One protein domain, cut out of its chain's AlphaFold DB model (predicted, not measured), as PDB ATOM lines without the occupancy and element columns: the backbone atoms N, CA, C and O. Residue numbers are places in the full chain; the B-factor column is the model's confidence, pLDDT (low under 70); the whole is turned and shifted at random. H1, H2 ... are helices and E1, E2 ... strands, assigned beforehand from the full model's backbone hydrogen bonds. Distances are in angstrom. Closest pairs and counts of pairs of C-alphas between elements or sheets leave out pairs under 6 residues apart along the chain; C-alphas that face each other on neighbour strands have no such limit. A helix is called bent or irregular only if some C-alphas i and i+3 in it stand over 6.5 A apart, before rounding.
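What this domain is: This is residues 4 to 95 of the 95 residues of an uncharacterized protein of Streptomyces sp. NRRL S-104 (UniProt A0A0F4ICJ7). A hairpin of two strands, E1 and E2, packs with three crossed helices, H2, H3 and H4, into one body, and residues 4 to 16 of H1 stick out from it as an arm. The 92 printed residues hold four named helices and two named strands, in the order H1 E1 E2 H2 H3 H4; the class is mostly helix and the sheet is antiparallel. The whole is only just loose, close to compact, with a radius of gyration of the C-alphas of 15.0 A and spans of 52 by 36 by 21 A.

How they stand to each other: E1, residues 21 to 25, and E2, residues 31 to 35, form an antiparallel hairpin at 150 degrees; N 22 and O 34, 2.8 A apart, are within hydrogen-bond range. H4, residues 73 to 92, comes closest to E1 at the C-alphas of Phe 24 and Leu 75, 7.3 A apart. H4 is irregular, with C-alphas 74 and 77 9.0 A apart, and has a kink of 68 degrees near residue 80. H2, residues 36 to 51, touches H4 at a steep tilt of 41 degrees, the same way; their closest C-alphas, Val 43 and Ala 82, are 5.2 A apart. H3, residues 61 to 67, touches residues 82 to 90 alone of H4, about perpendicular at 74 degrees; the closest C-alphas, Ala 67 and Gln 87, are 4.4 A apart. H1, residues 4 to 19, is close to H2 but not clearly touching. Each O i to N i+4 pair is within hydrogen-bond range in H1, H2 and H3, and 13 of 16 are in H4.

Where its parts are: H1 is 22.7 A long from C-alpha 4 at (391.298, 287.980, 255.000), H2 22.6 A, and H4 25.2 A to C-alpha 92 at (358.645, 290.467, 220.259).

The domain as a whole: The two farthest C-alphas, Arg 4 and Arg 95, are 51.8 A apart. The printed part has no cut and no long link; residues 13 to 19 are under pLDDT 70.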
ATOM      1  N   ARG A   4     390.258 287.393 255.854       72.75
ATOM      2  CA  ARG A   4     391.298 287.980 255.000       72.75
ATOM      3  C   ARG A   4     391.390 287.313 253.618       72.75
ATOM      4  O   ARG A   4     391.633 287.994 252.633       72.75
ATOM      5  N   GLY A   5     391.116 286.008 253.534       75.50
ATOM      6  CA  GLY A   5     391.067 285.277 252.262       75.50
ATOM      7  C   GLY A   5     389.752 285.459 251.494       75.50
ATOM      8  O   GLY A   5     389.726 285.285 250.280       75.50
ATOM      9  N   GLN A   6     388.661 285.821 252.180       75.06
ATOM     10  CA  GLN A   6     387.402 286.200 251.526       75.06
ATOM     11  C   GLN A   6     387.513 287.575 250.860       75.06
ATOM     12  O   GLN A   6     387.090 287.714 249.719       75.06
ATOM     13  N   LEU A   7     388.140 288.548 251.529       80.06
ATOM     14  CA  LEU A   7     388.371 289.888 250.974       80.06
ATOM     15  C   LEU A   7     389.255 289.854 249.722       80.06
ATOM     16  O   LEU A   7     388.855 290.388 248.699       80.06
ATOM     17  N   GLN A   8     390.377 289.123 249.744       79.12
ATOM     18  CA  GLN A   8     391.234 288.973 248.557       79.12
ATOM     19  C   GLN A   8     390.521 288.303 247.374       79.12
ATOM     20  O   GLN A   8     390.771 288.648 246.223       79.12
ATOM     21  N   ARG A   9     389.624 287.341 247.638       77.25
ATOM     22  CA  ARG A   9     388.794 286.742 246.583       77.25
ATOM     23  C   ARG A   9     387.785 287.736 246.021       77.25
ATOM     24  O   ARG A   9     387.597 287.751 244.814       77.25
ATOM     25  N   LEU A  10     387.160 288.548 246.868       77.44
ATOM     26  CA  LEU A  10     386.238 289.601 246.444       77.44
ATOM     27  C   LEU A  10     386.947 290.665 245.600       77.44
ATOM     28  O   LEU A  10     386.488 290.959 244.507       77.44
ATOM     29  N   GLU A  11     388.110 291.147 246.037       78.19
ATOM     30  CA  GLU A  11     388.922 292.117 245.290       78.19
ATOM     31  C   GLU A  11     389.393 291.557 243.939       78.19
ATOM     32  O   GLU A  11     389.325 292.242 242.922       78.19
ATOM     33  N   ALA A  12     389.818 290.289 243.893       74.06
ATOM     34  CA  ALA A  12     390.194 289.631 242.643       74.06
ATOM     35  C   ALA A  12     388.997 289.440 241.697       74.06
ATOM     36  O   ALA A  12     389.147 289.582 240.485       74.06
ATOM     37  N   LEU A  13     387.809 289.147 242.237       67.88
ATOM     38  CA  LEU A  13     386.570 289.050 241.464       67.88
ATOM     39  C   LEU A  13     386.120 290.419 240.942       67.88
ATOM     40  O   LEU A  13     385.719 290.517 239.788       67.88
ATOM     41  N   GLU A  14     386.226 291.481 241.739       64.44
ATOM     42  CA  GLU A  14     385.925 292.855 241.318       64.44
ATOM     43  C   GLU A  14     386.922 293.365 240.270       64.44
ATOM     44  O   GLU A  14     386.528 294.004 239.292       64.44
ATOM     45  N   ALA A  15     388.207 293.033 240.417       63.69
ATOM     46  CA  ALA A  15     389.225 293.329 239.419       63.69
ATOM     47  C   ALA A  15     388.962 292.564 238.114       63.69
ATOM     48  O   ALA A  15     388.939 293.176 237.051       63.69
ATOM     49  N   ALA A  16     388.684 291.258 238.182       60.81
ATOM     50  CA  ALA A  16     388.332 290.453 237.011       60.81
ATOM     51  C   ALA A  16     387.060 290.973 236.321       60.81
ATOM     52  O   ALA A  16     387.018 291.073 235.098       60.81
ATOM     53  N   ARG A  17     386.057 291.394 237.097       59.00
ATOM     54  CA  ARG A  17     384.834 292.023 236.588       59.00
ATOM     55  C   ARG A  17     385.134 293.303 235.796       59.00
ATOM     56  O   ARG A  17     384.627 293.487 234.696       59.00
ATOM     57  N   ASN A  18     386.033 294.152 236.291       56.00
ATOM     58  CA  ASN A  18     386.438 295.372 235.583       56.00
ATOM     59  C   ASN A  18     387.304 295.117 234.334       56.00
ATOM     60  O   ASN A  18     387.355 295.976 233.452       56.00
ATOM     61  N   VAL A  19     387.970 293.961 234.236       63.16
ATOM     62  CA  VAL A  19     388.856 293.607 233.109       63.16
ATOM     63  C   VAL A  19     388.073 293.167 231.864       63.16
ATOM     64  O   VAL A  19     388.598 293.255 230.754       63.16
ATOM     65  N   HIS A  20     386.808 292.761 231.995       76.88
ATOM     66  CA  HIS A  20     386.048 292.191 230.883       76.88
ATOM     67  C   HIS A  20     384.855 293.060 230.475       76.88
ATOM     68  O   HIS A  20     383.697 292.682 230.638       76.88
ATOM     69  N   ARG A  21     385.140 294.241 229.914       87.62
ATOM     70  CA  ARG A  21     384.122 295.094 229.282       87.62
ATOM     71  C   ARG A  21     384.069 294.867 227.777       87.62
ATOM     72  O   ARG A  21     385.104 294.753 227.124       87.62
ATOM     73  N   MET A  22     382.863 294.879 227.224       89.75
ATOM     74  CA  MET A  22     382.613 294.881 225.786       89.75
ATOM     75  C   MET A  22     382.120 296.260 225.355       89.75
ATOM     76  O   MET A  22     381.306 296.877 226.045       89.75
ATOM     77  N   TYR A  23     382.638 296.758 224.236       92.06
ATOM     78  CA  TYR A  23     382.342 298.094 223.723       92.06
ATOM     79  C   TYR A  23     381.372 298.000 222.560       92.06
ATOM     80  O   TYR A  23     381.597 297.230 221.640       92.06
ATOM     81  N   PHE A  24     380.330 298.819 222.586       94.38
ATOM     82  CA  PHE A  24     379.270 298.852 221.588       94.38
ATOM     83  C   PHE A  24     379.134 300.253 221.013       94.38
ATOM     84  O   PHE A  24     379.479 301.252 221.654       94.38
ATOM     85  N   ARG A  25     378.581 300.330 219.805       94.75
ATOM     86  CA  ARG A  25     378.235 301.586 219.143       94.75
ATOM     87  C   ARG A  25     376.778 301.565 218.728       94.75
ATOM     88  O   ARG A  25     376.265 300.528 218.327       94.75
ATOM     89  N   THR A  26     376.121 302.711 218.795       93.81
ATOM     90  CA  THR A  26     374.784 302.899 218.224       93.81
ATOM     91  C   THR A  26     374.880 303.377 216.770       93.81
ATOM     92  O   THR A  26     375.923 303.906 216.374       93.81
ATOM     93  N   PRO A  27     373.795 303.289 215.974       91.94
ATOM     94  CA  PRO A  27     373.767 303.836 214.613       91.94
ATOM     95  C   PRO A  27     374.108 305.332 214.537       91.94
ATOM     96  O   PRO A  27     374.662 305.794 213.548       91.94
ATOM     97  N   ALA A  28     373.821 306.088 215.603       91.88
ATOM     98  CA  ALA A  28     374.158 307.509 215.716       91.88
ATOM     99  C   ALA A  28     375.641 307.766 216.071       91.88
ATOM    100  O   ALA A  28     376.019 308.903 216.341       91.88
ATOM    101  N   GLY A  29     376.474 306.723 216.145       89.31
ATOM    102  CA  GLY A  29     377.899 306.822 216.464       89.31
ATOM    103  C   GLY A  29     378.219 306.976 217.955       89.31
ATOM    104  O   GLY A  29     379.379 307.189 218.303       89.31
ATOM    105  N   ARG A  30     377.234 306.855 218.859       92.44
ATOM    106  CA  ARG A  30     377.487 306.915 220.310       92.44
ATOM    107  C   ARG A  30     378.098 305.601 220.780       92.44
ATOM    108  O   ARG A  30     377.536 304.543 220.511       92.44
ATOM    109  N   ALA A  31     379.207 305.677 221.508       92.00
ATOM    110  CA  ALA A  31     379.851 304.517 222.112       92.00
ATOM    111  C   ALA A  31     379.395 304.317 223.563       92.00
ATOM    112  O   ALA A  31     379.188 305.282 224.301       92.00
ATOM    113  N   PHE A  32     379.274 303.063 223.978       93.38
ATOM    114  CA  PHE A  32     379.066 302.671 225.369       93.38
ATOM    115  C   PHE A  32     379.751 301.329 225.636       93.38
ATOM    116  O   PHE A  32     380.215 300.669 224.710       93.38
ATOM    117  N   SER A  33     379.857 300.927 226.900       92.19
ATOM    118  CA  SER A  33     380.420 299.621 227.248       92.19
ATOM    119  C   SER A  33     379.593 298.927 228.312       92.19
ATOM    120  O   SER A  33     379.081 299.583 229.222       92.19
ATOM    121  N   LEU A  34     379.514 297.606 228.216       90.88
ATOM    122  CA  LEU A  34     378.830 296.739 229.170       90.88
ATOM    123  C   LEU A  34     379.808 295.717 229.744       90.88
ATOM    124  O   LEU A  34     380.835 295.418 229.132       90.88
ATOM    125  N   ASP A  35     379.486 295.202 230.923       89.56
ATOM    126  CA  ASP A  35     380.183 294.059 231.505       89.56
ATOM    127  C   ASP A  35     379.911 292.809 230.658       89.56
ATOM    128  O   ASP A  35     378.771 292.579 230.247       89.56
ATOM    129  N   ILE A  36     380.934 292.001 230.368       86.81
ATOM    130  CA  ILE A  36     380.748 290.781 229.573       86.81
ATOM    131  C   ILE A  36     379.788 289.801 230.257       86.81
ATOM    132  O   ILE A  36     379.058 289.094 229.570       86.81
ATOM    133  N   GLY A  37     379.766 289.764 231.592       87.19
ATOM    134  CA  GLY A  37     378.851 288.935 232.364       87.19
ATOM    135  C   GLY A  37     377.403 289.339 232.116       87.19
ATOM    136  O   GLY A  37     376.573 288.475 231.850       87.19
ATOM    137  N   ASP A  38     377.126 290.643 232.092       88.06
ATOM    138  CA  ASP A  38     375.794 291.173 231.780       88.06
ATOM    139  C   ASP A  38     375.397 290.871 230.326       88.06
ATOM    140  O   ASP A  38     374.254 290.510 230.048       88.06
ATOM    141  N   VAL A  39     376.344 290.982 229.389       89.50
ATOM    142  CA  VAL A  39     376.126 290.644 227.972       89.50
ATOM    143  C   VAL A  39     375.772 289.162 227.822       89.50
ATOM    144  O   VAL A  39     374.801 288.825 227.146       89.50
ATOM    145  N   MET A  40     376.524 288.276 228.476       88.38
ATOM    146  CA  MET A  40     376.283 286.832 228.448       88.38
ATOM    147  C   MET A  40     374.961 286.456 229.119       88.38
ATOM    148  O   MET A  40     374.234 285.620 228.587       88.38
ATOM    149  N   ALA A  41     374.627 287.088 230.247       87.69
ATOM    150  CA  ALA A  41     373.347 286.885 230.918       87.69
ATOM    151  C   ALA A  41     372.181 287.231 229.985       87.69
ATOM    152  O   ALA A  41     371.269 286.431 229.830       87.69
ATOM    153  N   ILE A  42     372.260 288.352 229.264       86.69
ATOM    154  CA  ILE A  42     371.217 288.745 228.308       86.69
ATOM    155  C   ILE A  42     371.080 287.776 227.144       86.69
ATOM    156  O   ILE A  42     369.958 287.515 226.713       86.69
ATOM    157  N   VAL A  43     372.189 287.244 226.625       86.31
ATOM    158  CA  VAL A  43     372.128 286.208 225.585       86.31
ATOM    159  C   VAL A  43     371.343 285.005 226.097       86.31
ATOM    160  O   VAL A  43     370.433 284.540 225.419       86.31
ATOM    161  N   MET A  44     371.670 284.520 227.294       87.62
ATOM    162  CA  MET A  44     371.032 283.334 227.864       87.62
ATOM    163  C   MET A  44     369.566 283.586 228.231       87.62
ATOM    164  O   MET A  44     368.712 282.791 227.851       87.62
ATOM    165  N   ASP A  45     369.266 284.700 228.896       86.81
ATOM    166  CA  ASP A  45     367.910 285.067 229.313       86.81
ATOM    167  C   ASP A  45     367.014 285.356 228.102       86.81
ATOM    168  O   ASP A  45     365.874 284.901 228.036       86.81
ATOM    169  N   GLY A  46     367.538 286.083 227.111       84.94
ATOM    170  CA  GLY A  46     366.817 286.422 225.888       84.94
ATOM    171  C   GLY A  46     366.499 285.195 225.042       84.94
ATOM    172  O   GLY A  46     365.357 285.025 224.622       84.94
ATOM    173  N   LEU A  47     367.481 284.314 224.823       83.19
ATOM    174  CA  LEU A  47     367.260 283.058 224.103       83.19
ATOM    175  C   LEU A  47     366.350 282.109 224.888       83.19
ATOM    176  O   LEU A  47     365.481 281.482 224.293       83.19
ATOM    177  N   GLY A  48     366.523 282.024 226.209       87.62
ATOM    178  CA  GLY A  48     365.667 281.222 227.079       87.62
ATOM    179  C   GLY A  48     364.206 281.636 226.959       87.62
ATOM    180  O   GLY A  48     363.362 280.799 226.664       87.62
ATOM    181  N   TRP A  49     363.922 282.932 227.075       89.44
ATOM    182  CA  TRP A  49     362.569 283.462 226.912       89.44
ATOM    183  C   TRP A  49     362.000 283.249 225.502       89.44
ATOM    184  O   TRP A  49     360.863 282.816 225.362       89.44
ATOM    185  N   LEU A  50     362.793 283.478 224.447       83.81
ATOM    186  CA  LEU A  50     362.353 283.249 223.060       83.81
ATOM    187  C   LEU A  50     361.963 281.786 222.780       83.81
ATOM    188  O   LEU A  50     361.244 281.519 221.816       83.81
ATOM    189  N   HIS A  51     362.445 280.844 223.592       85.62
ATOM    190  CA  HIS A  51     362.199 279.413 223.436       85.62
ATOM    191  C   HIS A  51     361.348 278.793 224.555       85.62
ATOM    192  O   HIS A  51     361.013 277.610 224.458       85.62
ATOM    193  N   ASP A  52     360.953 279.564 225.570       88.19
ATOM    194  CA  ASP A  52     360.085 279.125 226.662       88.19
ATOM    195  C   ASP A  52     358.787 279.954 226.682       88.19
ATOM    196  O   ASP A  52     358.782 281.098 227.140       88.19
ATOM    197  N   PRO A  53     357.651 279.381 226.241       78.19
ATOM    198  CA  PRO A  53     356.373 280.089 226.188       78.19
ATOM    199  C   PRO A  53     355.780 280.407 227.570       78.19
ATOM    200  O   PRO A  53     354.752 281.078 227.647       78.19
ATOM    201  N   THR A  54     356.376 279.902 228.654       85.00
ATOM    202  CA  THR A  54     355.937 280.146 230.036       85.00
ATOM    203  C   THR A  54     356.796 281.171 230.774       85.00
ATOM    204  O   THR A  54     356.429 281.582 231.874       85.00
ATOM    205  N   ALA A  55     357.916 281.594 230.183       85.19
ATOM    206  CA  ALA A  55     358.841 282.525 230.806       85.19
ATOM    207  C   ALA A  55     358.341 283.977 230.744       85.19
ATOM    208  O   ALA A  55     357.770 284.433 229.748       85.19
ATOM    209  N   ASP A  56     358.632 284.734 231.802       83.75
ATOM    210  CA  ASP A  56     358.416 286.176 231.811       83.75
ATOM    211  C   ASP A  56     359.380 286.881 230.839       83.75
ATOM    212  O   ASP A  56     360.552 286.501 230.745       83.75
ATOM    213  N   PRO A  57     358.933 287.944 230.143       82.50
ATOM    214  CA  PRO A  57     359.797 288.698 229.247       82.50
ATOM    215  C   PRO A  57     360.958 289.339 230.019       82.50
ATOM    216  O   PRO A  57     360.715 290.027 231.022       82.50
ATOM    217  N   PRO A  58     362.213 289.194 229.553       83.44
ATOM    218  CA  PRO A  58     363.358 289.782 230.227       83.44
ATOM    219  C   PRO A  58     363.260 291.308 230.160       83.44
ATOM    220  O   PRO A  58     363.097 291.906 229.095       83.44
ATOM    221  N   ARG A  59     363.354 291.963 231.320       79.50
ATOM    222  CA  ARG A  59     363.305 293.426 231.443       79.50
ATOM    223  C   ARG A  59     364.575 293.916 232.111       79.50
ATOM    224  O   ARG A  59     364.771 293.741 233.310       79.50
ATOM    225  N   SER A  60     365.444 294.543 231.328       85.19
ATOM    226  CA  SER A  60     366.703 295.094 231.820       85.19
ATOM    227  C   SER A  60     367.109 296.320 231.012       85.19
ATOM    228  O   SER A  60     367.017 296.329 229.787       85.19
ATOM    229  N   LYS A  61     367.649 297.338 231.692       88.25
ATOM    230  CA  LYS A  61     368.261 298.502 231.025       88.25
ATOM    231  C   LYS A  61     369.415 298.088 230.109       88.25
ATOM    232  O   LYS A  61     369.665 298.735 229.098       88.25
ATOM    233  N   THR A  62     370.109 297.006 230.455       89.81
ATOM    234  CA  THR A  62     371.198 296.448 229.649       89.81
ATOM    235  C   THR A  62     370.650 295.846 228.348       89.81
ATOM    236  O   THR A  62     371.258 296.040 227.301       89.81
ATOM    237  N   LEU A  63     369.469 295.212 228.383       91.38
ATOM    238  CA  LEU A  63     368.782 294.672 227.198       91.38
ATOM    239  C   LEU A  63     368.354 295.797 226.262       91.38
ATOM    240  O   LEU A  63     368.647 295.751 225.069       91.38
ATOM    241  N   GLU A  64     367.734 296.838 226.813       91.56
ATOM    242  CA  GLU A  64     367.354 298.026 226.050       91.56
ATOM    243  C   GLU A  64     368.576 298.688 225.402       91.56
ATOM    244  O   GLU A  64     368.545 299.012 224.217       91.56
ATOM    245  N   ALA A  65     369.678 298.842 226.144       91.88
ATOM    246  CA  ALA A  65     370.914 299.407 225.615       91.88
ATOM    247  C   ALA A  65     371.502 298.547 224.482       91.88
ATOM    248  O   ALA A  65     371.796 299.075 223.408       91.88
ATOM    249  N   LEU A  66     371.623 297.230 224.682       92.81
ATOM    250  CA  LEU A  66     372.115 296.284 223.671       92.81
ATOM    251  C   LEU A  66     371.262 296.292 222.402       92.81
ATOM    252  O   LEU A  66     371.810 296.276 221.304       92.81
ATOM    253  N   ALA A  67     369.940 296.398 222.533       94.00
ATOM    254  CA  ALA A  67     369.043 296.456 221.385       94.00
ATOM    255  C   ALA A  67     369.255 297.711 220.512       94.00
ATOM    256  O   ALA A  67     368.873 297.717 219.343       94.00
ATOM    257  N   THR A  68     369.883 298.767 221.046       95.00
ATOM    258  CA  THR A  68     370.245 299.975 220.277       95.00
ATOM    259  C   THR A  68     371.622 299.909 219.617       95.00
ATOM    260  O   THR A  68     371.985 300.830 218.879       95.00
ATOM    261  N   ALA A  69     372.407 298.865 219.885       95.31
ATOM    262  CA  ALA A  69     373.737 298.715 219.316       95.31
ATOM    263  C   ALA A  69     373.702 298.221 217.861       95.31
ATOM    264  O   ALA A  69     372.728 297.626 217.397       95.31
ATOM    265  N   VAL A  70     374.797 298.464 217.144       93.44
ATOM    266  CA  VAL A  70     375.059 297.944 215.800       93.44
ATOM    267  C   VAL A  70     375.847 296.640 215.924       93.44
ATOM    268  O   VAL A  70     376.906 296.647 216.549       93.44
ATOM    269  N   PRO A  71     375.379 295.529 215.331       88.50
ATOM    270  CA  PRO A  71     376.170 294.311 215.246       88.50
ATOM    271  C   PRO A  71     377.235 294.492 214.156       88.50
ATOM    272  O   PRO A  71     376.940 294.395 212.966       88.50
ATOM    273  N   ASP A  72     378.473 294.790 214.547       84.50
ATOM    274  CA  ASP A  72     379.607 294.892 213.623       84.50
ATOM    275  C   ASP A  72     380.663 293.798 213.863       84.50
ATOM    276  O   ASP A  72     380.585 292.996 214.799       84.50
ATOM    277  N   ARG A  73     381.653 293.728 212.964       78.00
ATOM    278  CA  ARG A  73     382.699 292.696 213.012       78.00
ATOM    279  C   ARG A  73     383.680 292.876 214.175       78.00
ATOM    280  O   ARG A  73     384.295 291.888 214.568       78.00
ATOM    281  N   GLU A  74     383.825 294.082 214.723       83.75
ATOM    282  CA  GLU A  74     384.762 294.377 215.816       83.75
ATOM    283  C   GLU A  74     384.271 293.808 217.155       83.75
ATOM    284  O   GLU A  74     385.078 293.476 218.020       83.75
ATOM    285  N   LEU A  75     382.958 293.605 217.298       82.62
ATOM    286  CA  LEU A  75     382.333 293.005 218.482       82.62
ATOM    287  C   LEU A  75     382.679 291.526 218.719       82.62
ATOM    288  O   LEU A  75     382.429 290.994 219.805       82.62
ATOM    289  N   GLY A  76     383.202 290.831 217.703       87.38
ATOM    290  CA  GLY A  76     383.303 289.373 217.713       87.38
ATOM    291  C   GLY A  76     381.933 288.675 217.766       87.38
ATOM    292  O   GLY A  76     380.877 289.307 217.804       87.38
ATOM    293  N   LEU A  77     381.944 287.339 217.753       87.44
ATOM    294  CA  LEU A  77     380.722 286.521 217.689       87.44
ATOM    295  C   LEU A  77     379.784 286.758 218.877       87.44
ATOM    296  O   LEU A  77     378.598 286.986 218.677       87.44
ATOM    297  N   ILE A  78     380.322 286.761 220.102       87.44
ATOM    298  CA  ILE A  78     379.523 286.935 221.325       87.44
ATOM    299  C   ILE A  78     378.784 288.277 221.305       87.44
ATOM    300  O   ILE A  78     377.578 288.317 221.548       87.44
ATOM    301  N   GLY A  79     379.485 289.368 220.980       89.06
ATOM    302  CA  GLY A  79     378.879 290.694 220.947       89.06
ATOM    303  C   GLY A  79     377.814 290.821 219.862       89.06
ATOM    304  O   GLY A  79     376.739 291.347 220.130       89.06
ATOM    305  N   GLN A  80     378.053 290.268 218.668       92.00
ATOM    306  CA  GLN A  80     377.044 290.239 217.603       92.00
ATOM    307  C   GLN A  80     375.799 289.447 218.015       92.00
ATOM    308  O   GLN A  80     374.683 289.938 217.853       92.00
ATOM    309  N   THR A  81     375.975 288.250 218.585       90.88
ATOM    310  CA  THR A  81     374.861 287.421 219.062       90.88
ATOM    311  C   THR A  81     374.051 288.143 220.130       90.88
ATOM    312  O   THR A  81     372.826 288.134 220.060       90.88
ATOM    313  N   ALA A  82     374.704 288.818 221.077       90.56
ATOM    314  CA  ALA A  82     374.018 289.574 222.117       90.56
ATOM    315  C   ALA A  82     373.176 290.725 221.557       90.56
ATOM    316  O   ALA A  82     372.031 290.900 221.970       90.56
ATOM    317  N   VAL A  83     373.712 291.482 220.594       93.75
ATOM    318  CA  VAL A  83     372.972 292.573 219.940       93.75
ATOM    319  C   VAL A  83     371.748 292.032 219.204       93.75
ATOM    320  O   VAL A  83     370.648 292.548 219.387       93.75
ATOM    321  N   LEU A  84     371.916 290.971 218.413       92.69
ATOM    322  CA  LEU A  84     370.823 290.378 217.639       92.69
ATOM    323  C   LEU A  84     369.744 289.767 218.542       92.69
ATOM    324  O   LEU A  84     368.560 290.015 218.321       92.69
ATOM    325  N   ALA A  85     370.140 289.035 219.586       90.94
ATOM    326  CA  ALA A  85     369.210 288.481 220.565       90.94
ATOM    327  C   ALA A  85     368.421 289.597 221.263       90.94
ATOM    328  O   ALA A  85     367.194 289.545 221.321       90.94
ATOM    329  N   ALA A  86     369.098 290.658 221.716       92.25
ATOM    330  CA  ALA A  86     368.443 291.790 222.359       92.25
ATOM    331  C   ALA A  86     367.452 292.506 221.427       92.25
ATOM    332  O   ALA A  86     366.347 292.857 221.840       92.25
ATOM    333  N   GLN A  87     367.820 292.696 220.159       93.12
ATOM    334  CA  GLN A  87     366.935 293.278 219.149       93.12
ATOM    335  C   GLN A  87     365.699 292.412 218.903       93.12
ATOM    336  O   GLN A  87     364.592 292.946 218.857       93.12
ATOM    337  N   GLN A  88     365.871 291.094 218.783       92.19
ATOM    338  CA  GLN A  88     364.766 290.160 218.576       92.19
ATOM    339  C   GLN A  88     363.807 290.153 219.769       92.19
ATOM    340  O   GLN A  88     362.598 290.277 219.586       92.19
ATOM    341  N   VAL A  89     364.342 290.100 220.990       91.12
ATOM    342  CA  VAL A  89     363.541 290.176 222.216       91.12
ATOM    343  C   VAL A  89     362.722 291.468 222.257       91.12
ATOM    344  O   VAL A  89     361.511 291.438 222.464       91.12
ATOM    345  N   MET A  90     363.355 292.614 221.993       91.88
ATOM    346  CA  MET A  90     362.676 293.914 222.013       91.88
ATOM    347  C   MET A  90     361.630 294.082 220.905       91.88
ATOM    348  O   MET A  90     360.735 294.914 221.049       91.88
ATOM    349  N   GLN A  91     361.742 293.352 219.793       91.12
ATOM    350  CA  GLN A  91     360.710 293.323 218.756       91.12
ATOM    351  C   GLN A  91     359.497 292.516 219.214       91.12
ATOM    352  O   GLN A  91     358.373 292.977 219.035       91.12
ATOM    353  N   GLU A  92     359.720 291.359 219.830       88.62
ATOM    354  CA  GLU A  92     358.645 290.467 220.259       88.62
ATOM    355  C   GLU A  92     357.864 291.039 221.453       88.62
ATOM    356  O   GLU A  92     356.644 290.980 221.469       88.62
ATOM    357  N   VAL A  93     358.533 291.723 222.390       85.38
ATOM    358  CA  VAL A  93     357.868 292.427 223.509       85.38
ATOM    359  C   VAL A  93     356.976 293.594 223.044       85.38
ATOM    360  O   VAL A  93     356.087 294.019 223.779       85.38
ATOM    361  N   LYS A  94     357.215 294.154 221.849       77.88
ATOM    362  CA  LYS A  94     356.433 295.275 221.290       77.88
ATOM    363  C   LYS A  94     355.228 294.837 220.452       77.88
ATOM    364  O   LYS A  94     354.482 295.715 220.016       77.88
ATOM    365  N   ARG A  95     355.097 293.543 220.157       76.12
ATOM    366  CA  ARG A  95     353.962 292.980 219.416       76.12
ATOM    367  C   ARG A  95     352.763 292.786 220.331       76.12
ATOM    368  O   ARG A  95     351.643 292.981 219.813       76.12
TER     369      ARG A  95